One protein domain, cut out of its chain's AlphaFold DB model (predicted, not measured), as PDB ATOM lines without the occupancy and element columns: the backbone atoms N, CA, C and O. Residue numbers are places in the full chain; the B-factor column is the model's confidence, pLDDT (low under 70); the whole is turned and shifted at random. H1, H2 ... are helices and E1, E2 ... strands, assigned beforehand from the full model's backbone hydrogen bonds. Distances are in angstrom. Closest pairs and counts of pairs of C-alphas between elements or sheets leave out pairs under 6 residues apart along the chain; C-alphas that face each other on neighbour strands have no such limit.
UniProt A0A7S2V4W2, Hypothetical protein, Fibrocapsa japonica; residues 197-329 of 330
ATOM      1  N   SER A 197     160.652 219.564  99.422       56.94
ATOM      2  CA  SER A 197     160.250 219.269 100.814       56.94
ATOM      3  C   SER A 197     160.943 220.177 101.850       56.94
ATOM      4  O   SER A 197     160.421 220.425 102.931       56.94
ATOM      5  N   LEU A 198     162.086 220.780 101.489       58.16
ATOM      6  CA  LEU A 198     162.785 221.794 102.295       58.16
ATOM      7  C   LEU A 198     162.076 223.159 102.368       58.16
ATOM      8  O   LEU A 198     162.617 224.077 102.983       58.16
ATOM      9  N   ALA A 199     160.898 223.328 101.757       57.16
ATOM     10  CA  ALA A 199     160.073 224.521 101.963       57.16
ATOM     11  C   ALA A 199     159.628 224.683 103.430       57.16
ATOM     12  O   ALA A 199     159.331 225.797 103.868       57.16
ATOM     13  N   ASP A 200     159.644 223.596 104.203       63.03
ATOM     14  CA  ASP A 200     159.499 223.669 105.647       63.03
ATOM     15  C   ASP A 200     160.695 224.440 106.230       63.03
ATOM     16  O   ASP A 200     161.854 224.167 105.903       63.03
ATOM     17  N   CYS A 201     160.416 225.444 107.071       61.78
ATOM     18  CA  CYS A 201     161.377 226.387 107.671       61.78
ATOM     19  C   CYS A 201     162.330 225.719 108.687       61.78
ATOM     20  O   CYS A 201     162.464 226.159 109.829       61.78
ATOM     21  N   SER A 202     162.953 224.610 108.301       80.12
ATOM     22  CA  SER A 202     163.973 223.926 109.073       80.12
ATOM     23  C   SER A 202     165.272 224.745 109.079       80.12
ATOM     24  O   SER A 202     165.602 225.406 108.093       80.12
ATOM     25  N   PRO A 203     166.077 224.671 110.150       80.19
ATOM     26  CA  PRO A 203     167.393 225.312 110.188       80.19
ATOM     27  C   PRO A 203     168.298 224.893 109.017       80.19
ATOM     28  O   PRO A 203     169.122 225.674 108.546       80.19
ATOM     29  N   ALA A 204     168.120 223.667 108.517       75.81
ATOM     30  CA  ALA A 204     168.868 223.137 107.388       75.81
ATOM     31  C   ALA A 204     168.482 223.792 106.049       75.81
ATOM     32  O   ALA A 204     169.370 224.062 105.236       75.81
ATOM     33  N   SER A 205     167.196 224.101 105.825       79.25
ATOM     34  CA  SER A 205     166.770 224.833 104.623       79.25
ATOM     35  C   SER A 205     167.284 226.266 104.634       79.25
ATOM     36  O   SER A 205     167.811 226.726 103.622       79.25
ATOM     37  N   GLU A 206     167.247 226.942 105.784       81.19
ATOM     38  CA  GLU A 206     167.801 228.290 105.928       81.19
ATOM     39  C   GLU A 206     169.325 228.307 105.714       81.19
ATOM     40  O   GLU A 206     169.838 229.143 104.966       81.19
ATOM     41  N   ALA A 207     170.050 227.336 106.284       81.12
ATOM     42  CA  ALA A 207     171.491 227.190 106.086       81.12
ATOM     43  C   ALA A 207     171.854 226.905 104.620       81.12
ATOM     44  O   ALA A 207     172.813 227.485 104.099       81.12
ATOM     45  N   PHE A 208     171.087 226.048 103.937       82.44
ATOM     46  CA  PHE A 208     171.272 225.771 102.514       82.44
ATOM     47  C   PHE A 208     171.011 227.014 101.662       82.44
ATOM     48  O   PHE A 208     171.853 227.373 100.841       82.44
ATOM     49  N   VAL A 209     169.890 227.707 101.880       82.50
ATOM     50  CA  VAL A 209     169.529 228.924 101.140       82.50
ATOM     51  C   VAL A 209     170.571 230.016 101.339       82.50
ATOM     52  O   VAL A 209     171.009 230.637 100.369       82.50
ATOM     53  N   TRP A 210     171.013 230.229 102.578       83.94
ATOM     54  CA  TRP A 210     172.059 231.194 102.887       83.94
ATOM     55  C   TRP A 210     173.384 230.823 102.218       83.94
ATOM     56  O   TRP A 210     174.007 231.671 101.582       83.94
ATOM     57  N   GLY A 211     173.796 229.555 102.311       81.06
ATOM     58  CA  GLY A 211     175.030 229.063 101.702       81.06
ATOM     59  C   GLY A 211     175.008 229.175 100.181       81.06
ATOM     60  O   GLY A 211     175.972 229.657  99.588       81.06
ATOM     61  N   ALA A 212     173.894 228.798  99.555       82.25
ATOM     62  CA  ALA A 212     173.711 228.893  98.117       82.25
ATOM     63  C   ALA A 212     173.744 230.345  97.641       82.25
ATOM     64  O   ALA A 212     174.464 230.665  96.699       82.25
ATOM     65  N   ARG A 213     173.041 231.245  98.337       82.12
ATOM     66  CA  ARG A 213     173.066 232.680  98.045       82.12
ATOM     67  C   ARG A 213     174.468 233.260  98.186       82.12
ATOM     68  O   ARG A 213     174.943 233.907  97.263       82.12
ATOM     69  N   ALA A 214     175.142 233.001  99.304       80.69
ATOM     70  CA  ALA A 214     176.484 233.516  99.554       80.69
ATOM     71  C   ALA A 214     177.484 233.047  98.490       80.69
ATOM     72  O   ALA A 214     178.401 233.783  98.134       80.69
ATOM     73  N   LEU A 215     177.315 231.828  97.982       78.69
ATOM     74  CA  LEU A 215     178.180 231.269  96.957       78.69
ATOM     75  C   LEU A 215     177.882 231.848  95.564       78.69
ATOM     76  O   LEU A 215     178.816 232.248  94.874       78.69
ATOM     77  N   LEU A 216     176.602 231.970  95.196       79.25
ATOM     78  CA  LEU A 216     176.165 232.603  93.945       79.25
ATOM     79  C   LEU A 216     176.515 234.101  93.895       79.25
ATOM     80  O   LEU A 216     176.872 234.615  92.842       79.25
ATOM     81  N   GLU A 217     176.443 234.808  95.027       78.94
ATOM     82  CA  GLU A 217     176.838 236.220  95.130       78.94
ATOM     83  C   GLU A 217     178.359 236.401  95.106       78.94
ATOM     84  O   GLU A 217     178.857 237.392  94.573       78.94
ATOM     85  N   ALA A 218     179.108 235.466  95.696       77.94
ATOM     86  CA  ALA A 218     180.558 235.568  95.755       77.94
ATOM     87  C   ALA A 218     181.240 235.209  94.431       77.94
ATOM     88  O   ALA A 218     182.304 235.758  94.164       77.94
ATOM     89  N   GLU A 219     180.670 234.282  93.656       79.00
ATOM     90  CA  GLU A 219     181.283 233.723  92.442       79.00
ATOM     91  C   GLU A 219     180.243 233.559  91.306       79.00
ATOM     92  O   GLU A 219     180.022 232.446  90.816       79.00
ATOM     93  N   PRO A 220     179.591 234.651  90.856       67.88
ATOM     94  CA  PRO A 220     178.494 234.582  89.884       67.88
ATOM     95  C   PRO A 220     178.920 234.048  88.509       67.88
ATOM     96  O   PRO A 220     178.074 233.625  87.730       67.88
ATOM     97  N   GLN A 221     180.222 234.073  88.206       70.12
ATOM     98  CA  GLN A 221     180.774 233.582  86.941       70.12
ATOM     99  C   GLN A 221     181.154 232.097  86.970       70.12
ATOM    100  O   GLN A 221     181.323 231.491  85.915       70.12
ATOM    101  N   GLU A 222     181.312 231.506  88.158       75.69
ATOM    102  CA  GLU A 222     181.766 230.117  88.289       75.69
ATOM    103  C   GLU A 222     180.626 229.158  88.637       75.69
ATOM    104  O   GLU A 222     180.700 227.985  88.292       75.69
ATOM    105  N   VAL A 223     179.563 229.620  89.301       75.88
ATOM    106  CA  VAL A 223     178.508 228.727  89.800       75.88
ATOM    107  C   VAL A 223     177.150 229.135  89.248       75.88
ATOM    108  O   VAL A 223     176.616 230.187  89.578       75.88
ATOM    109  N   LEU A 224     176.577 228.257  88.427       74.88
ATOM    110  CA  LEU A 224     175.262 228.430  87.811       74.88
ATOM    111  C   LEU A 224     174.129 227.953  88.717       74.88
ATOM    112  O   LEU A 224     173.020 228.480  88.668       74.88
ATOM    113  N   GLY A 225     174.387 226.948  89.549       80.88
ATOM    114  CA  GLY A 225     173.375 226.409  90.441       80.88
ATOM    115  C   GLY A 225     173.910 225.387  91.424       80.88
ATOM    116  O   GLY A 225     175.007 224.855  91.274       80.88
ATOM    117  N   LEU A 226     173.097 225.123  92.436       83.19
ATOM    118  CA  LEU A 226     173.292 224.165  93.505       83.19
ATOM    119  C   LEU A 226     172.027 223.327  93.666       83.19
ATOM    120  O   LEU A 226     170.913 223.846  93.711       83.19
ATOM    121  N   VAL A 227     172.209 222.024  93.806       83.69
ATOM    122  CA  VAL A 227     171.158 221.054  94.085       83.69
ATOM    123  C   VAL A 227     171.587 220.250  95.302       83.69
ATOM    124  O   VAL A 227     172.680 219.689  95.348       83.69
ATOM    125  N   LEU A 228     170.726 220.210  96.309       83.31
ATOM    126  CA  LEU A 228     170.879 219.346  97.463       83.31
ATOM    127  C   LEU A 228     170.122 218.044  97.205       83.31
ATOM    128  O   LEU A 228     168.901 218.046  97.038       83.31
ATOM    129  N   VAL A 229     170.859 216.941  97.196       83.31
ATOM    130  CA  VAL A 229     170.338 215.595  96.960       83.31
ATOM    131  C   VAL A 229     170.395 214.798  98.257       83.31
ATOM    132  O   VAL A 229     171.437 214.757  98.906       83.31
ATOM    133  N   SER A 230     169.292 214.155  98.625       83.44
ATOM    134  CA  SER A 230     169.194 213.144  99.673       83.44
ATOM    135  C   SER A 230     169.182 211.750  99.061       83.44
ATOM    136  O   SER A 230     168.496 211.510  98.069       83.44
ATOM    137  N   SER A 231     169.856 210.802  99.708       81.00
ATOM    138  CA  SER A 231     169.793 209.385  99.344       81.00
ATOM    139  C   SER A 231     168.412 208.756  99.564       81.00
ATOM    140  O   SER A 231     168.122 207.719  98.981       81.00
ATOM    141  N   LYS A 232     167.550 209.363 100.392       82.00
ATOM    142  CA  LYS A 232     166.202 208.844 100.687       82.00
ATOM    143  C   LYS A 232     165.109 209.504  99.856       82.00
ATOM    144  O   LYS A 232     164.181 208.830  99.428       82.00
ATOM    145  N   GLU A 233     165.207 210.818  99.683       77.94
ATOM    146  CA  GLU A 233     164.131 211.644  99.114       77.94
ATOM    147  C   GLU A 233     164.449 212.166  97.705       77.94
ATOM    148  O   GLU A 233     163.587 212.749  97.053       77.94
ATOM    149  N   GLY A 234     165.674 211.961  97.207       80.31
ATOM    150  CA  GLY A 234     166.121 212.540  95.944       80.31
ATOM    151  C   GLY A 234     166.416 214.028  96.079       80.31
ATOM    152  O   GLY A 234     167.102 214.444  97.009       80.31
ATOM    153  N   ILE A 235     165.969 214.848  95.131       77.75
ATOM    154  CA  ILE A 235     166.251 216.290  95.152       77.75
ATOM    155  C   ILE A 235     165.421 216.947  96.253       77.75
ATOM    156  O   ILE A 235     164.202 217.052  96.150       77.75
ATOM    157  N   VAL A 236     166.095 217.416  97.299       78.94
ATOM    158  CA  VAL A 236     165.431 218.024  98.458       78.94
ATOM    159  C   VAL A 236     165.333 219.536  98.300       78.94
ATOM    160  O   VAL A 236     164.380 220.151  98.778       78.94
ATOM    161  N   GLY A 237     166.330 220.141  97.650       76.81
ATOM    162  CA  GLY A 237     166.425 221.582  97.481       76.81
ATOM    163  C   GLY A 237     167.250 221.961  96.262       76.81
ATOM    164  O   GLY A 237     168.179 221.259  95.868       76.81
ATOM    165  N   GLN A 238     166.916 223.101  95.676       80.62
ATOM    166  CA  GLN A 238     167.588 223.632  94.502       80.62
ATOM    167  C   GLN A 238     167.712 225.148  94.626       80.62
ATOM    168  O   GLN A 238     166.824 225.817  95.148       80.62
ATOM    169  N   ALA A 239     168.826 225.687  94.148       76.50
ATOM    170  CA  ALA A 239     169.073 227.107  93.991       76.50
ATOM    171  C   ALA A 239     169.860 227.308  92.695       76.50
ATOM    172  O   ALA A 239     170.791 226.560  92.425       76.50
ATOM    173  N   GLY A 240     169.529 228.297  91.875       73.88
ATOM    174  CA  GLY A 240     170.283 228.521  90.648       73.88
ATOM    175  C   GLY A 240     169.951 229.828  89.965       73.88
ATOM    176  O   GLY A 240     169.047 230.556  90.369       73.88
ATOM    177  N   LEU A 241     170.731 230.120  88.940       65.81
ATOM    178  CA  LEU A 241     170.482 231.172  87.981       65.81
ATOM    179  C   LEU A 241     169.458 230.666  86.955       65.81
ATOM    180  O   LEU A 241     169.570 229.540  86.476       65.81
ATOM    181  N   VAL A 242     168.443 231.474  86.643       61.66
ATOM    182  CA  VAL A 242     167.407 231.130  85.656       61.66
ATOM    183  C   VAL A 242     167.498 232.146  84.517       61.66
ATOM    184  O   VAL A 242     167.584 233.343  84.809       61.66
ATOM    185  N   PRO A 243     167.487 231.722  83.241       55.31
ATOM    186  CA  PRO A 243     167.482 232.655  82.116       55.31
ATOM    187  C   PRO A 243     166.339 233.667  82.245       55.31
ATOM    188  O   PRO A 243     165.220 233.303  82.615       55.31
ATOM    189  N   SER A 244     166.654 234.942  81.995       47.69
ATOM    190  CA  SER A 244     165.703 236.063  82.103       47.69
ATOM    191  C   SER A 244     164.545 235.919  81.126       47.69
ATOM    192  O   SER A 244     163.400 236.247  81.453       47.69
ATOM    193  N   ASP A 245     164.828 235.336  79.966       53.25
ATOM    194  CA  ASP A 245     163.886 235.236  78.868       53.25
ATOM    195  C   ASP A 245     163.388 233.793  78.763       53.25
ATOM    196  O   ASP A 245     164.041 232.900  78.228       53.25
ATOM    197  N   LYS A 246     162.196 233.550  79.318       52.88
ATOM    198  CA  LYS A 246     161.532 232.235  79.298       52.88
ATOM    199  C   LYS A 246     161.147 231.749  77.890       52.88
ATOM    200  O   LYS A 246     160.698 230.615  77.772       52.88
ATOM    201  N   GLU A 247     161.276 232.585  76.860       46.44
ATOM    202  CA  GLU A 247     160.833 232.286  75.489       46.44
ATOM    203  C   GLU A 247     161.943 231.764  74.560       46.44
ATOM    204  O   GLU A 247     161.617 231.165  73.539       46.44
ATOM    205  N   GLU A 248     163.226 231.900  74.920       44.12
ATOM    206  CA  GLU A 248     164.363 231.436  74.098       44.12
ATOM    207  C   GLU A 248     165.178 230.307  74.744       44.12
ATOM    208  O   GLU A 248     166.298 230.019  74.321       44.12
ATOM    209  N   ALA A 249     164.624 229.608  75.738       48.56
ATOM    210  CA  ALA A 249     165.163 228.300  76.086       48.56
ATOM    211  C   ALA A 249     164.926 227.388  74.873       48.56
ATOM    212  O   ALA A 249     163.816 226.894  74.666       48.56
ATOM    213  N   GLY A 250     165.954 227.228  74.032       48.16
ATOM    214  CA  GLY A 250     165.998 226.214  72.983       48.16
ATOM    215  C   GLY A 250     165.817 224.820  73.588       48.16
ATOM    216  O   GLY A 250     165.458 224.669  74.752       48.16
ATOM    217  N   GLU A 251     166.091 223.758  72.840       45.62
ATOM    218  CA  GLU A 251     166.139 222.385  73.378       45.62
ATOM    219  C   GLU A 251     167.285 222.169  74.411       45.62
ATOM    220  O   GLU A 251     167.993 221.165  74.379       45.62
ATOM    221  N   ASP A 252     167.494 223.098  75.346       51.31
ATOM    222  CA  ASP A 252     168.245 222.933  76.583       51.31
ATOM    223  C   ASP A 252     167.431 222.022  77.499       51.31
ATOM    224  O   ASP A 252     166.616 222.432  78.331       51.31
ATOM    225  N   THR A 253     167.582 220.725  77.254       55.28
ATOM    226  CA  THR A 253     166.763 219.709  77.887       55.28
ATOM    227  C   THR A 253     167.169 219.510  79.356       55.28
ATOM    228  O   THR A 253     168.359 219.469  79.689       55.28
ATOM    229  N   PRO A 254     166.203 219.270  80.266       59.62
ATOM    230  CA  PRO A 254     166.460 218.806  81.639       59.62
ATOM    231  C   PRO A 254     167.310 217.517  81.701       59.62
ATOM    232  O   PRO A 254     167.793 217.130  82.766       59.62
ATOM    233  N   GLU A 255     167.535 216.865  80.559       64.88
ATOM    234  CA  GLU A 255     168.422 215.719  80.389       64.88
ATOM    235  C   GLU A 255     169.889 216.031  80.700       64.88
ATOM    236  O   GLU A 255     170.552 215.181  81.289       64.88
ATOM    237  N   ALA A 256     170.408 217.224  80.382       63.84
ATOM    238  CA  ALA A 256     171.799 217.576  80.696       63.84
ATOM    239  C   ALA A 256     172.025 217.657  82.217       63.84
ATOM    240  O   ALA A 256     172.972 217.071  82.754       63.84
ATOM    241  N   GLY A 257     171.093 218.300  82.930       64.50
ATOM    242  CA  GLY A 257     171.071 218.334  84.393       64.50
ATOM    243  C   GLY A 257     170.918 216.939  85.007       64.50
ATOM    244  O   GLY A 257     171.604 216.615  85.979       64.50
ATOM    245  N   LEU A 258     170.080 216.087  84.405       68.50
ATOM    246  CA  LEU A 258     169.859 214.708  84.842       68.50
ATOM    247  C   LEU A 258     171.107 213.842  84.651       68.50
ATOM    248  O   LEU A 258     171.484 213.111  85.564       68.50
ATOM    249  N   GLN A 259     171.770 213.925  83.497       71.62
ATOM    250  CA  GLN A 259     172.996 213.177  83.209       71.62
ATOM    251  C   GLN A 259     174.114 213.558  84.181       71.62
ATOM    252  O   GLN A 259     174.794 212.682  84.714       71.62
ATOM    253  N   ALA A 260     174.262 214.852  84.462       65.69
ATOM    254  CA  ALA A 260     175.211 215.367  85.437       65.69
ATOM    255  C   ALA A 260     174.953 214.827  86.856       65.69
ATOM    256  O   ALA A 260     175.878 214.331  87.503       65.69
ATOM    257  N   VAL A 261     173.701 214.869  87.324       67.50
ATOM    258  CA  VAL A 261     173.316 214.364  88.655       67.50
ATOM    259  C   VAL A 261     173.453 212.852  88.737       67.50
ATOM    260  O   VAL A 261     173.944 212.338  89.736       67.50
ATOM    261  N   THR A 262     173.086 212.138  87.676       72.56
ATOM    262  CA  THR A 262     173.175 210.674  87.617       72.56
ATOM    263  C   THR A 262     174.629 210.215  87.627       72.56
ATOM    264  O   THR A 262     174.978 209.281  88.343       72.56
ATOM    265  N   LYS A 263     175.507 210.897  86.883       75.19
ATOM    266  CA  LYS A 263     176.949 210.631  86.903       75.19
ATOM    267  C   LYS A 263     177.521 210.815  88.308       75.19
ATOM    268  O   LYS A 263     178.191 209.928  88.818       75.19
ATOM    269  N   VAL A 264     177.180 211.927  88.951       68.19
ATOM    270  CA  VAL A 264     177.551 212.215  90.340       68.19
ATOM    271  C   VAL A 264     177.023 211.160  91.319       68.19
ATOM    272  O   VAL A 264     177.750 210.741  92.217       68.19
ATOM    273  N   ALA A 265     175.762 210.746  91.177       67.94
ATOM    274  CA  ALA A 265     175.139 209.758  92.054       67.94
ATOM    275  C   ALA A 265     175.846 208.400  91.942       67.94
ATOM    276  O   ALA A 265     176.159 207.784  92.960       67.94
ATOM    277  N   ASN A 266     176.188 207.993  90.716       74.19
ATOM    278  CA  ASN A 266     176.967 206.783  90.455       74.19
ATOM    279  C   ASN A 266     178.376 206.868  91.064       74.19
ATOM    280  O   ASN A 266     178.828 205.909  91.683       74.19
ATOM    281  N   ASP A 267     179.043 208.019  90.938       71.00
ATOM    282  CA  ASP A 267     180.383 208.246  91.497       71.00
ATOM    283  C   ASP A 267     180.389 208.288  93.040       71.00
ATOM    284  O   ASP A 267     181.435 208.108  93.662       71.00
ATOM    285  N   THR A 268     179.233 208.525  93.672       63.22
ATOM    286  CA  THR A 268     179.080 208.612  95.137       63.22
ATOM    287  C   THR A 268     178.424 207.384  95.770       63.22
ATOM    288  O   THR A 268     178.112 207.420  96.958       63.22
ATOM    289  N   GLU A 269     178.231 206.303  95.006       69.81
ATOM    290  CA  GLU A 269     177.557 205.073  95.458       69.81
ATOM    291  C   GLU A 269     176.162 205.324  96.065       69.81
ATOM    292  O   GLU A 269     175.683 204.552  96.898       69.81
ATOM    293  N   MET A 270     175.476 206.400  95.660       58.81
ATOM    294  CA  MET A 270     174.080 206.583  96.045       58.81
ATOM    295  C   MET A 270     173.247 205.530  95.312       58.81
ATOM    296  O   MET A 270     173.116 205.585  94.088       58.81
ATOM    297  N   GLU A 271     172.703 204.557  96.055       52.16
ATOM    298  CA  GLU A 271     171.755 203.575  95.514       52.16
ATOM    299  C   GLU A 271     170.682 204.292  94.694       52.16
ATOM    300  O   GLU A 271     170.170 205.324  95.119       52.16
ATOM    301  N   SER A 272     170.397 203.754  93.505       48.28
ATOM    302  CA  SER A 272     169.658 204.375  92.403       48.28
ATOM    303  C   SER A 272     168.384 205.109  92.835       48.28
ATOM    304  O   SER A 272     167.279 204.562  92.769       48.28
ATOM    305  N   VAL A 273     168.521 206.367  93.247       50.59
ATOM    306  CA  VAL A 273     167.379 207.248  93.449       50.59
ATOM    307  C   VAL A 273     166.887 207.639  92.064       50.59
ATOM    308  O   VAL A 273     167.644 208.167  91.249       50.59
ATOM    309  N   ALA A 274     165.623 207.340  91.768       48.88
ATOM    310  CA  ALA A 274     164.992 207.771  90.531       48.88
ATOM    311  C   ALA A 274     164.887 209.303  90.545       48.88
ATOM    312  O   ALA A 274     164.003 209.877  91.178       48.88
ATOM    313  N   PHE A 275     165.821 209.975  89.875       53.72
ATOM    314  CA  PHE A 275     165.742 211.410  89.648       53.72
ATOM    315  C   PHE A 275     164.636 211.669  88.623       53.72
ATOM    316  O   PHE A 275     164.782 211.365  87.439       53.72
ATOM    317  N   TYR A 276     163.505 212.203  89.079       52.59
ATOM    318  CA  TYR A 276     162.463 212.675  88.175       52.59
ATOM    319  C   TYR A 276     162.980 213.904  87.412       52.59
ATOM    320  O   TYR A 276     163.568 214.807  88.003       52.59
ATOM    321  N   GLN A 277     162.769 213.939  86.091       55.06
ATOM    322  CA  GLN A 277     163.123 215.096  85.250       55.06
ATOM    323  C   GLN A 277     162.403 216.381  85.697       55.06
ATOM    324  O   GLN A 277     162.901 217.487  85.485       55.06
ATOM    325  N   GLU A 278     161.239 216.237  86.335       52.78
ATOM    326  CA  GLU A 278     160.469 217.344  86.885       52.78
ATOM    327  C   GLU A 278     161.208 217.987  88.067       52.78
ATOM    328  O   GLU A 278     161.214 217.476  89.182       52.78
ATOM    329  N   GLY A 279     161.826 219.143  87.817       54.81
ATOM    330  CA  GLY A 279     162.451 219.963  88.857       54.81
ATOM    331  C   GLY A 279     163.974 220.024  88.824       54.81
ATOM    332  O   GLY A 279     164.549 220.668  89.690       54.81
ATOM    333  N   LEU A 280     164.643 219.427  87.836       62.34
ATOM    334  CA  LEU A 280     166.065 219.698  87.616       62.34
ATOM    335  C   LEU A 280     166.276 221.112  87.044       62.34
ATOM    336  O   LEU A 280     165.414 221.615  86.315       62.34
ATOM    337  N   PRO A 281     167.397 221.785  87.370       62.06
ATOM    338  CA  PRO A 281     167.730 223.050  86.727       62.06
ATOM    339  C   PRO A 281     167.888 222.819  85.232       62.06
ATOM    340  O   PRO A 281     168.474 221.821  84.819       62.06
ATOM    341  N   VAL A 282     167.392 223.759  84.430       65.00
ATOM    342  CA  VAL A 282     167.811 223.854  83.034       65.00
ATOM    343  C   VAL A 282     169.271 224.284  83.077       65.00
ATOM    344  O   VAL A 282     169.583 225.362  83.581       65.00
ATOM    345  N   VAL A 283     170.164 223.394  82.655       67.69
ATOM    346  CA  VAL A 283     171.603 223.647  82.663       67.69
ATOM    347  C   VAL A 283     172.077 223.684  81.209       67.69
ATOM    348  O   VAL A 283     171.804 222.723  80.490       67.69
ATOM    349  N   PRO A 284     172.777 224.748  80.767       66.38
ATOM    350  CA  PRO A 284     173.297 224.833  79.405       66.38
ATOM    351  C   PRO A 284     174.167 223.623  79.047       66.38
ATOM    352  O   PRO A 284     174.901 223.099  79.898       66.38
ATOM    353  N   GLN A 285     174.134 223.200  77.780       66.69
ATOM    354  CA  GLN A 285     175.059 222.177  77.287       66.69
ATOM    355  C   GLN A 285     176.521 222.610  77.505       66.69
ATOM    356  O   GLN A 285     176.877 223.769  77.314       66.69
ATOM    357  N   GLY A 286     177.378 221.671  77.922       68.12
ATOM    358  CA  GLY A 286     178.797 221.936  78.213       68.12
ATOM    359  C   GLY A 286     179.102 222.344  79.659       68.12
ATOM    360  O   GLY A 286     180.265 222.511  80.015       68.12
ATOM    361  N   THR A 287     178.087 222.438  80.516       74.19
ATOM    362  CA  THR A 287     178.295 222.637  81.951       74.19
ATOM    363  C   THR A 287     178.897 221.412  82.620       74.19
ATOM    364  O   THR A 287     178.573 220.264  82.310       74.19
ATOM    365  N   THR A 288     179.791 221.655  83.574       77.12
ATOM    366  CA  THR A 288     180.324 220.599  84.426       77.12
ATOM    367  C   THR A 288     179.616 220.599  85.767       77.12
ATOM    368  O   THR A 288     179.313 221.648  86.338       77.12
ATOM    369  N   ALA A 289     179.334 219.398  86.258       80.56
ATOM    370  CA  ALA A 289     178.818 219.199  87.596       80.56
ATOM    371  C   ALA A 289     179.885 218.562  88.470       80.56
ATOM    372  O   ALA A 289     180.633 217.681  88.037       80.56
ATOM    373  N   ALA A 290     179.926 219.004  89.714       79.88
ATOM    374  CA  ALA A 290     180.723 218.394  90.756       79.88
ATOM    375  C   ALA A 290     179.862 218.239  92.005       79.88
ATOM    376  O   ALA A 290     178.866 218.940  92.195       79.88
ATOM    377  N   ALA A 291     180.235 217.280  92.844       81.19
ATOM    378  CA  ALA A 291     179.473 216.958  94.030       81.19
ATOM    379  C   ALA A 291     180.359 216.756  95.240       81.19
ATOM    380  O   ALA A 291     181.486 216.268  95.150       81.19
ATOM    381  N   ILE A 292     179.819 217.153  96.382       81.38
ATOM    382  CA  ILE A 292     180.458 217.036  97.678       81.38
ATOM    383  C   ILE A 292     179.483 216.296  98.582       81.38
ATOM    384  O   ILE A 292     178.403 216.806  98.886       81.38
ATOM    385  N   ALA A 293     179.881 215.109  99.033       81.38
ATOM    386  CA  ALA A 293     179.162 214.406 100.084       81.38
ATOM    387  C   ALA A 293     179.211 215.250 101.369       81.38
ATOM    388  O   ALA A 293     180.289 215.600 101.858       81.38
ATOM    389  N   LEU A 294     178.043 215.614 101.897       78.31
ATOM    390  CA  LEU A 294     177.918 216.345 103.160       78.31
ATOM    391  C   LEU A 294     177.960 215.382 104.348       78.31
ATOM    392  O   LEU A 294     178.549 215.694 105.385       78.31
ATOM    393  N   ASN A 295     177.309 214.232 104.185       82.38
ATOM    394  CA  ASN A 295     177.273 213.093 105.094       82.38
ATOM    395  C   ASN A 295     176.775 211.856 104.312       82.38
ATOM    396  O   ASN A 295     176.613 211.913 103.096       82.38
ATOM    397  N   ASN A 296     176.497 210.745 105.001       81.31
ATOM    398  CA  ASN A 296     176.024 209.507 104.361       81.31
ATOM    399  C   ASN A 296     174.620 209.621 103.732       81.31
ATOM    400  O   ASN A 296     174.165 208.685 103.080       81.31
ATOM    401  N   LEU A 297     173.898 210.717 103.981       80.38
ATOM    402  CA  LEU A 297     172.518 210.908 103.541       80.38
ATOM    403  C   LEU A 297     172.352 212.034 102.523       80.38
ATOM    404  O   LEU A 297     171.370 212.007 101.792       80.38
ATOM    405  N   TYR A 298     173.272 212.998 102.460       81.38
ATOM    406  CA  TYR A 298     173.134 214.184 101.624       81.38
ATOM    407  C   TYR A 298     174.397 214.479 100.817       81.38
ATOM    408  O   TYR A 298     175.513 214.461 101.342       81.38
ATOM    409  N   SER A 299     174.190 214.861  99.561       82.75
ATOM    410  CA  SER A 299     175.212 215.359  98.645       82.75
ATOM    411  C   SER A 299     174.820 216.733  98.123       82.75
ATOM    412  O   SER A 299     173.685 216.963  97.708       82.75
ATOM    413  N   LEU A 300     175.778 217.653  98.132       83.31
ATOM    414  CA  LEU A 300     175.647 218.956  97.502       83.31
ATOM    415  C   LEU A 300     176.232 218.872  96.096       83.31
ATOM    416  O   LEU A 300     177.441 218.703  95.941       83.31
ATOM    417  N   VAL A 301     175.380 218.993  95.088       84.38
ATOM    418  CA  VAL A 301     175.755 219.034  93.674       84.38
ATOM    419  C   VAL A 301     175.758 220.485  93.226       84.38
ATOM    420  O   VAL A 301     174.857 221.244  93.570       84.38
ATOM    421  N   PHE A 302     176.760 220.894  92.465       84.50
ATOM    422  CA  PHE A 302     176.818 222.231  91.894       84.50
ATOM    423  C   PHE A 302     177.189 222.171  90.421       84.50
ATOM    424  O   PHE A 302     177.919 221.279  89.987       84.50
ATOM    425  N   TYR A 303     176.665 223.133  89.670       82.94
ATOM    426  CA  TYR A 303     176.847 223.260  88.231       82.94
ATOM    427  C   TYR A 303     177.676 224.499  87.930       82.94
ATOM    428  O   TYR A 303     177.437 225.566  88.496       82.94
ATOM    429  N   SER A 304     178.627 224.349  87.019       82.19
ATOM    430  CA  SER A 304     179.563 225.384  86.601       82.19
ATOM    431  C   SER A 304     179.701 225.390  85.088       82.19
ATOM    432  O   SER A 304     179.723 224.332  84.458       82.19
ATOM    433  N   VAL A 305     179.844 226.583  84.505       76.19
ATOM    434  CA  VAL A 305     180.236 226.743  83.093       76.19
ATOM    435  C   VAL A 305     181.664 226.234  82.885       76.19
ATOM    436  O   VAL A 305     181.988 225.656  81.854       76.19
ATOM    437  N   ARG A 306     182.524 226.418  83.892       75.88
ATOM    438  CA  ARG A 306     183.937 226.049  83.833       75.88
ATOM    439  C   ARG A 306     184.172 224.608  84.280       75.88
ATOM    440  O   ARG A 306     183.463 224.143  85.177       75.88
ATOM    441  N   PRO A 307     185.184 223.909  83.735       72.25
ATOM    442  CA  PRO A 307     185.539 222.564  84.166       72.25
ATOM    443  C   PRO A 307     186.001 222.535  85.623       72.25
ATOM    444  O   PRO A 307     186.706 223.435  86.077       72.25
ATOM    445  N   ALA A 308     185.690 221.457  86.348       68.56
ATOM    446  CA  ALA A 308     186.007 221.356  87.775       68.56
ATOM    447  C   ALA A 308     187.505 221.506  88.119       68.56
ATOM    448  O   ALA A 308     187.853 221.941  89.215       68.56
ATOM    449  N   SER A 309     188.400 221.195  87.179       71.44
ATOM    450  CA  SER A 309     189.849 221.394  87.322       71.44
ATOM    451  C   SER A 309     190.282 222.862  87.347       71.44
ATOM    452  O   SER A 309     191.410 223.149  87.737       71.44
ATOM    453  N   SER A 310     189.418 223.774  86.908       72.25
ATOM    454  CA  SER A 310     189.701 225.209  86.812       72.25
ATOM    455  C   SER A 310     189.188 226.018  88.005       72.25
ATOM    456  O   SER A 310     189.465 227.214  88.081       72.25
ATOM    457  N   PHE A 311     188.482 225.390  88.957       74.06
ATOM    458  CA  PHE A 311     188.011 226.102  90.141       74.06
ATOM    459  C   PHE A 311     189.173 226.668  90.941       74.06
ATOM    460  O   PHE A 311     190.141 225.969  91.270       74.06
ATOM    461  N   SER A 312     189.044 227.935  91.326       74.31
ATOM    462  CA  SER A 312     190.041 228.537  92.192       74.31
ATOM    463  C   SER A 312     190.064 227.813  93.554       74.31
ATOM    464  O   SER A 312     189.019 227.416  94.085       74.31
ATOM    465  N   PRO A 313     191.235 227.679  94.204       77.19
ATOM    466  CA  PRO A 313     191.312 227.121  95.557       77.19
ATOM    467  C   PRO A 313     190.420 227.864  96.567       77.19
ATOM    468  O   PRO A 313     189.986 227.287  97.567       77.19
ATOM    469  N   GLY A 314     190.137 229.146  96.310       78.69
ATOM    470  CA  GLY A 314     189.225 229.961  97.108       78.69
ATOM    471  C   GLY A 314     187.780 229.479  97.019       78.69
ATOM    472  O   GLY A 314     187.124 229.358  98.054       78.69
ATOM    473  N   VAL A 315     187.318 229.142  95.815       75.31
ATOM    474  CA  VAL A 315     185.978 228.596  95.561       75.31
ATOM    475  C   VAL A 315     185.822 227.256  96.267       75.31
ATOM    476  O   VAL A 315     184.925 227.109  97.095       75.31
ATOM    477  N   ILE A 316     186.773 226.336  96.085       77.38
ATOM    478  CA  ILE A 316     186.780 225.033  96.775       77.38
ATOM    479  C   ILE A 316     186.755 225.221  98.301       77.38
ATOM    480  O   ILE A 316     185.985 224.569  99.006       77.38
ATOM    481  N   SER A 317     187.546 226.157  98.840       81.38
ATOM    482  CA  SER A 317     187.561 226.441 100.280       81.38
ATOM    483  C   SER A 317     186.223 226.982 100.797       81.38
ATOM    484  O   SER A 317     185.773 226.570 101.870       81.38
ATOM    485  N   LYS A 318     185.569 227.885 100.052       80.62
ATOM    486  CA  LYS A 318     184.232 228.409 100.384       80.62
ATOM    487  C   LYS A 318     183.187 227.294 100.335       80.62
ATOM    488  O   LYS A 318     182.429 227.156 101.295       80.62
ATOM    489  N   PHE A 319     183.223 226.453  99.303       77.19
ATOM    490  CA  PHE A 319     182.385 225.260  99.196       77.19
ATOM    491  C   PHE A 319     182.550 224.341 100.406       77.19
ATOM    492  O   PHE A 319     181.560 223.983 101.034       77.19
ATOM    493  N   CYS A 320     183.785 224.034 100.814       80.19
ATOM    494  CA  CYS A 320     184.040 223.213 101.999       80.19
ATOM    495  C   CYS A 320     183.558 223.853 103.314       80.19
ATOM    496  O   CYS A 320     183.314 223.150 104.293       80.19
ATOM    497  N   ARG A 321     183.471 225.185 103.395       82.56
ATOM    498  CA  ARG A 321     182.918 225.870 104.576       82.56
ATOM    499  C   ARG A 321     181.400 225.801 104.593       82.56
ATOM    500  O   ARG A 321     180.831 225.518 105.642       82.56
ATOM    501  N   ILE A 322     180.767 226.027 103.444       77.81
ATOM    502  CA  ILE A 322     179.314 225.921 103.299       77.81
ATOM    503  C   ILE A 322     178.875 224.481 103.540       77.81
ATOM    504  O   ILE A 322     177.952 224.263 104.315       77.81
ATOM    505  N   SER A 323     179.588 223.496 102.992       77.81
ATOM    506  CA  SER A 323     179.284 222.084 103.227       77.81
ATOM    507  C   SER A 323     179.337 221.723 104.711       77.81
ATOM    508  O   SER A 323     178.439 221.049 105.203       77.81
ATOM    509  N   LYS A 324     180.328 222.228 105.457       83.12
ATOM    510  CA  LYS A 324     180.415 222.038 106.916       83.12
ATOM    511  C   LYS A 324     179.264 222.700 107.671       83.12
ATOM    512  O   LYS A 324     178.739 222.091 108.595       83.12
ATOM    513  N   LEU A 325     178.877 223.917 107.287       79.81
ATOM    514  CA  LEU A 325     177.753 224.635 107.901       79.81
ATOM    515  C   LEU A 325     176.427 223.902 107.668       79.81
ATOM    516  O   LEU A 325     175.682 223.655 108.617       79.81
ATOM    517  N   VAL A 326     176.172 223.499 106.423       76.88
ATOM    518  CA  VAL A 326     174.970 222.750 106.048       76.88
ATOM    519  C   VAL A 326     174.956 221.392 106.751       76.88
ATOM    520  O   VAL A 326     173.970 221.059 107.392       76.88
ATOM    521  N   SER A 327     176.072 220.655 106.732       79.75
ATOM    522  CA  SER A 327     176.207 219.354 107.407       79.75
ATOM    523  C   SER A 327     175.973 219.447 108.919       79.75
ATOM    524  O   SER A 327     175.329 218.577 109.478       79.75
ATOM    525  N   SER A 328     176.406 220.528 109.583       82.88
ATOM    526  CA  SER A 328     176.145 220.728 111.021       82.88
ATOM    527  C   SER A 328     174.688 221.048 111.377       82.88
ATOM    528  O   SER A 328     174.344 221.047 112.557       82.88
ATOM    529  N   SER A 329     173.859 221.358 110.377       78.94
ATOM    530  CA  SER A 329     172.438 221.683 110.551       78.94
ATOM    531  C   SER A 329     171.514 220.481 110.300       78.94
ATOM    532  O   SER A 329     170.317 220.593 110.565       78.94
TER     533      SER A 329
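What this domain is: This is residues 197 to 329 of the 330 residues of the protein "Hypothetical protein" of Fibrocapsa japonica (UniProt A0A7S2V4W2). A twisted sheet of four strands makes the middle layer of this domain, with helices over both of its faces. H1 and H3 lie side by side, running opposite ways, over one face, and H2 crosses the other face slantwise; E2 bends sharply at the edge of the sheet. The printed part has 133 residues, with three named helices and four named strands in the order H1 E1 E2 H2 E3 E4 H3; the sheet's order is E2 E1 E4 E3, antiparallel throughout, and the class is mixed. The whole is compact, with a radius of gyration of the C-alphas of 14.0 A and spans of 40 by 33 by 30 A.

How they stand to each other: Start with helix H1, residues 203 to 218, and look next at strands E1, residues 225 to 230, and E2, residues 234 to 243. H1 is on the sheet over E2 and E1 at a height of 9.7 A; its closest C-alphas to E2 are those of Ala 212 and Ala 239, 6.5 A. It runs only just along the strands, at 29 degrees to E2 on the local plane. E1 and E2 form a hairpin, with N 226 and O 239 at 2.7 A, within hydrogen-bond range. E2 bends by 67 degrees at residue 237. Helix H2, residues 254 to 267, is on the opposite face from H1, 8.0 A high, over E4, residues 298 to 304, and only just over E3, residues 288 to 293, where 3 of its C-alphas fall. The closest C-alphas of H2 and E3 are those of Ala 260 and Ala 289, 5.7 A. E3 and E4 form a hairpin, with N 288 and O 304 at 2.8 A; E1 and E4 are antiparallel, with N 227 and O 301 at 2.8 A. Helix H3, residues 313 to 327, is on the same face as H1 and touches it at Gly 211 and Ile 322, their closest C-alphas, 5.5 A, at a shallow tilt of 13 degrees, opposite ways. In H1, H2 and H3 every O i to N i+4 pair is within hydrogen-bond range.

Where its parts are: Find C-alpha 203 at (167.393, 225.312, 110.188); from there H1 runs 22.1 A. E1 spans 16.7 A, E2 24.4 A, H2 20.1 A, E3 16.9 A and E4 19.8 A. H3 spans 20.7 A and ends at C-alpha 327, (176.207, 219.354, 107.407).

The domain as a whole: The C-alphas of Glu 247 and Ser 328 are the two farthest apart, 40.4 A. The printed part has no cut; the link from H2 to E3, residues 268 to 287, is long. Mean pLDDT of the printed part is 71.7, with 48 residues under 70, among them 241 to 258 and 268 to 286.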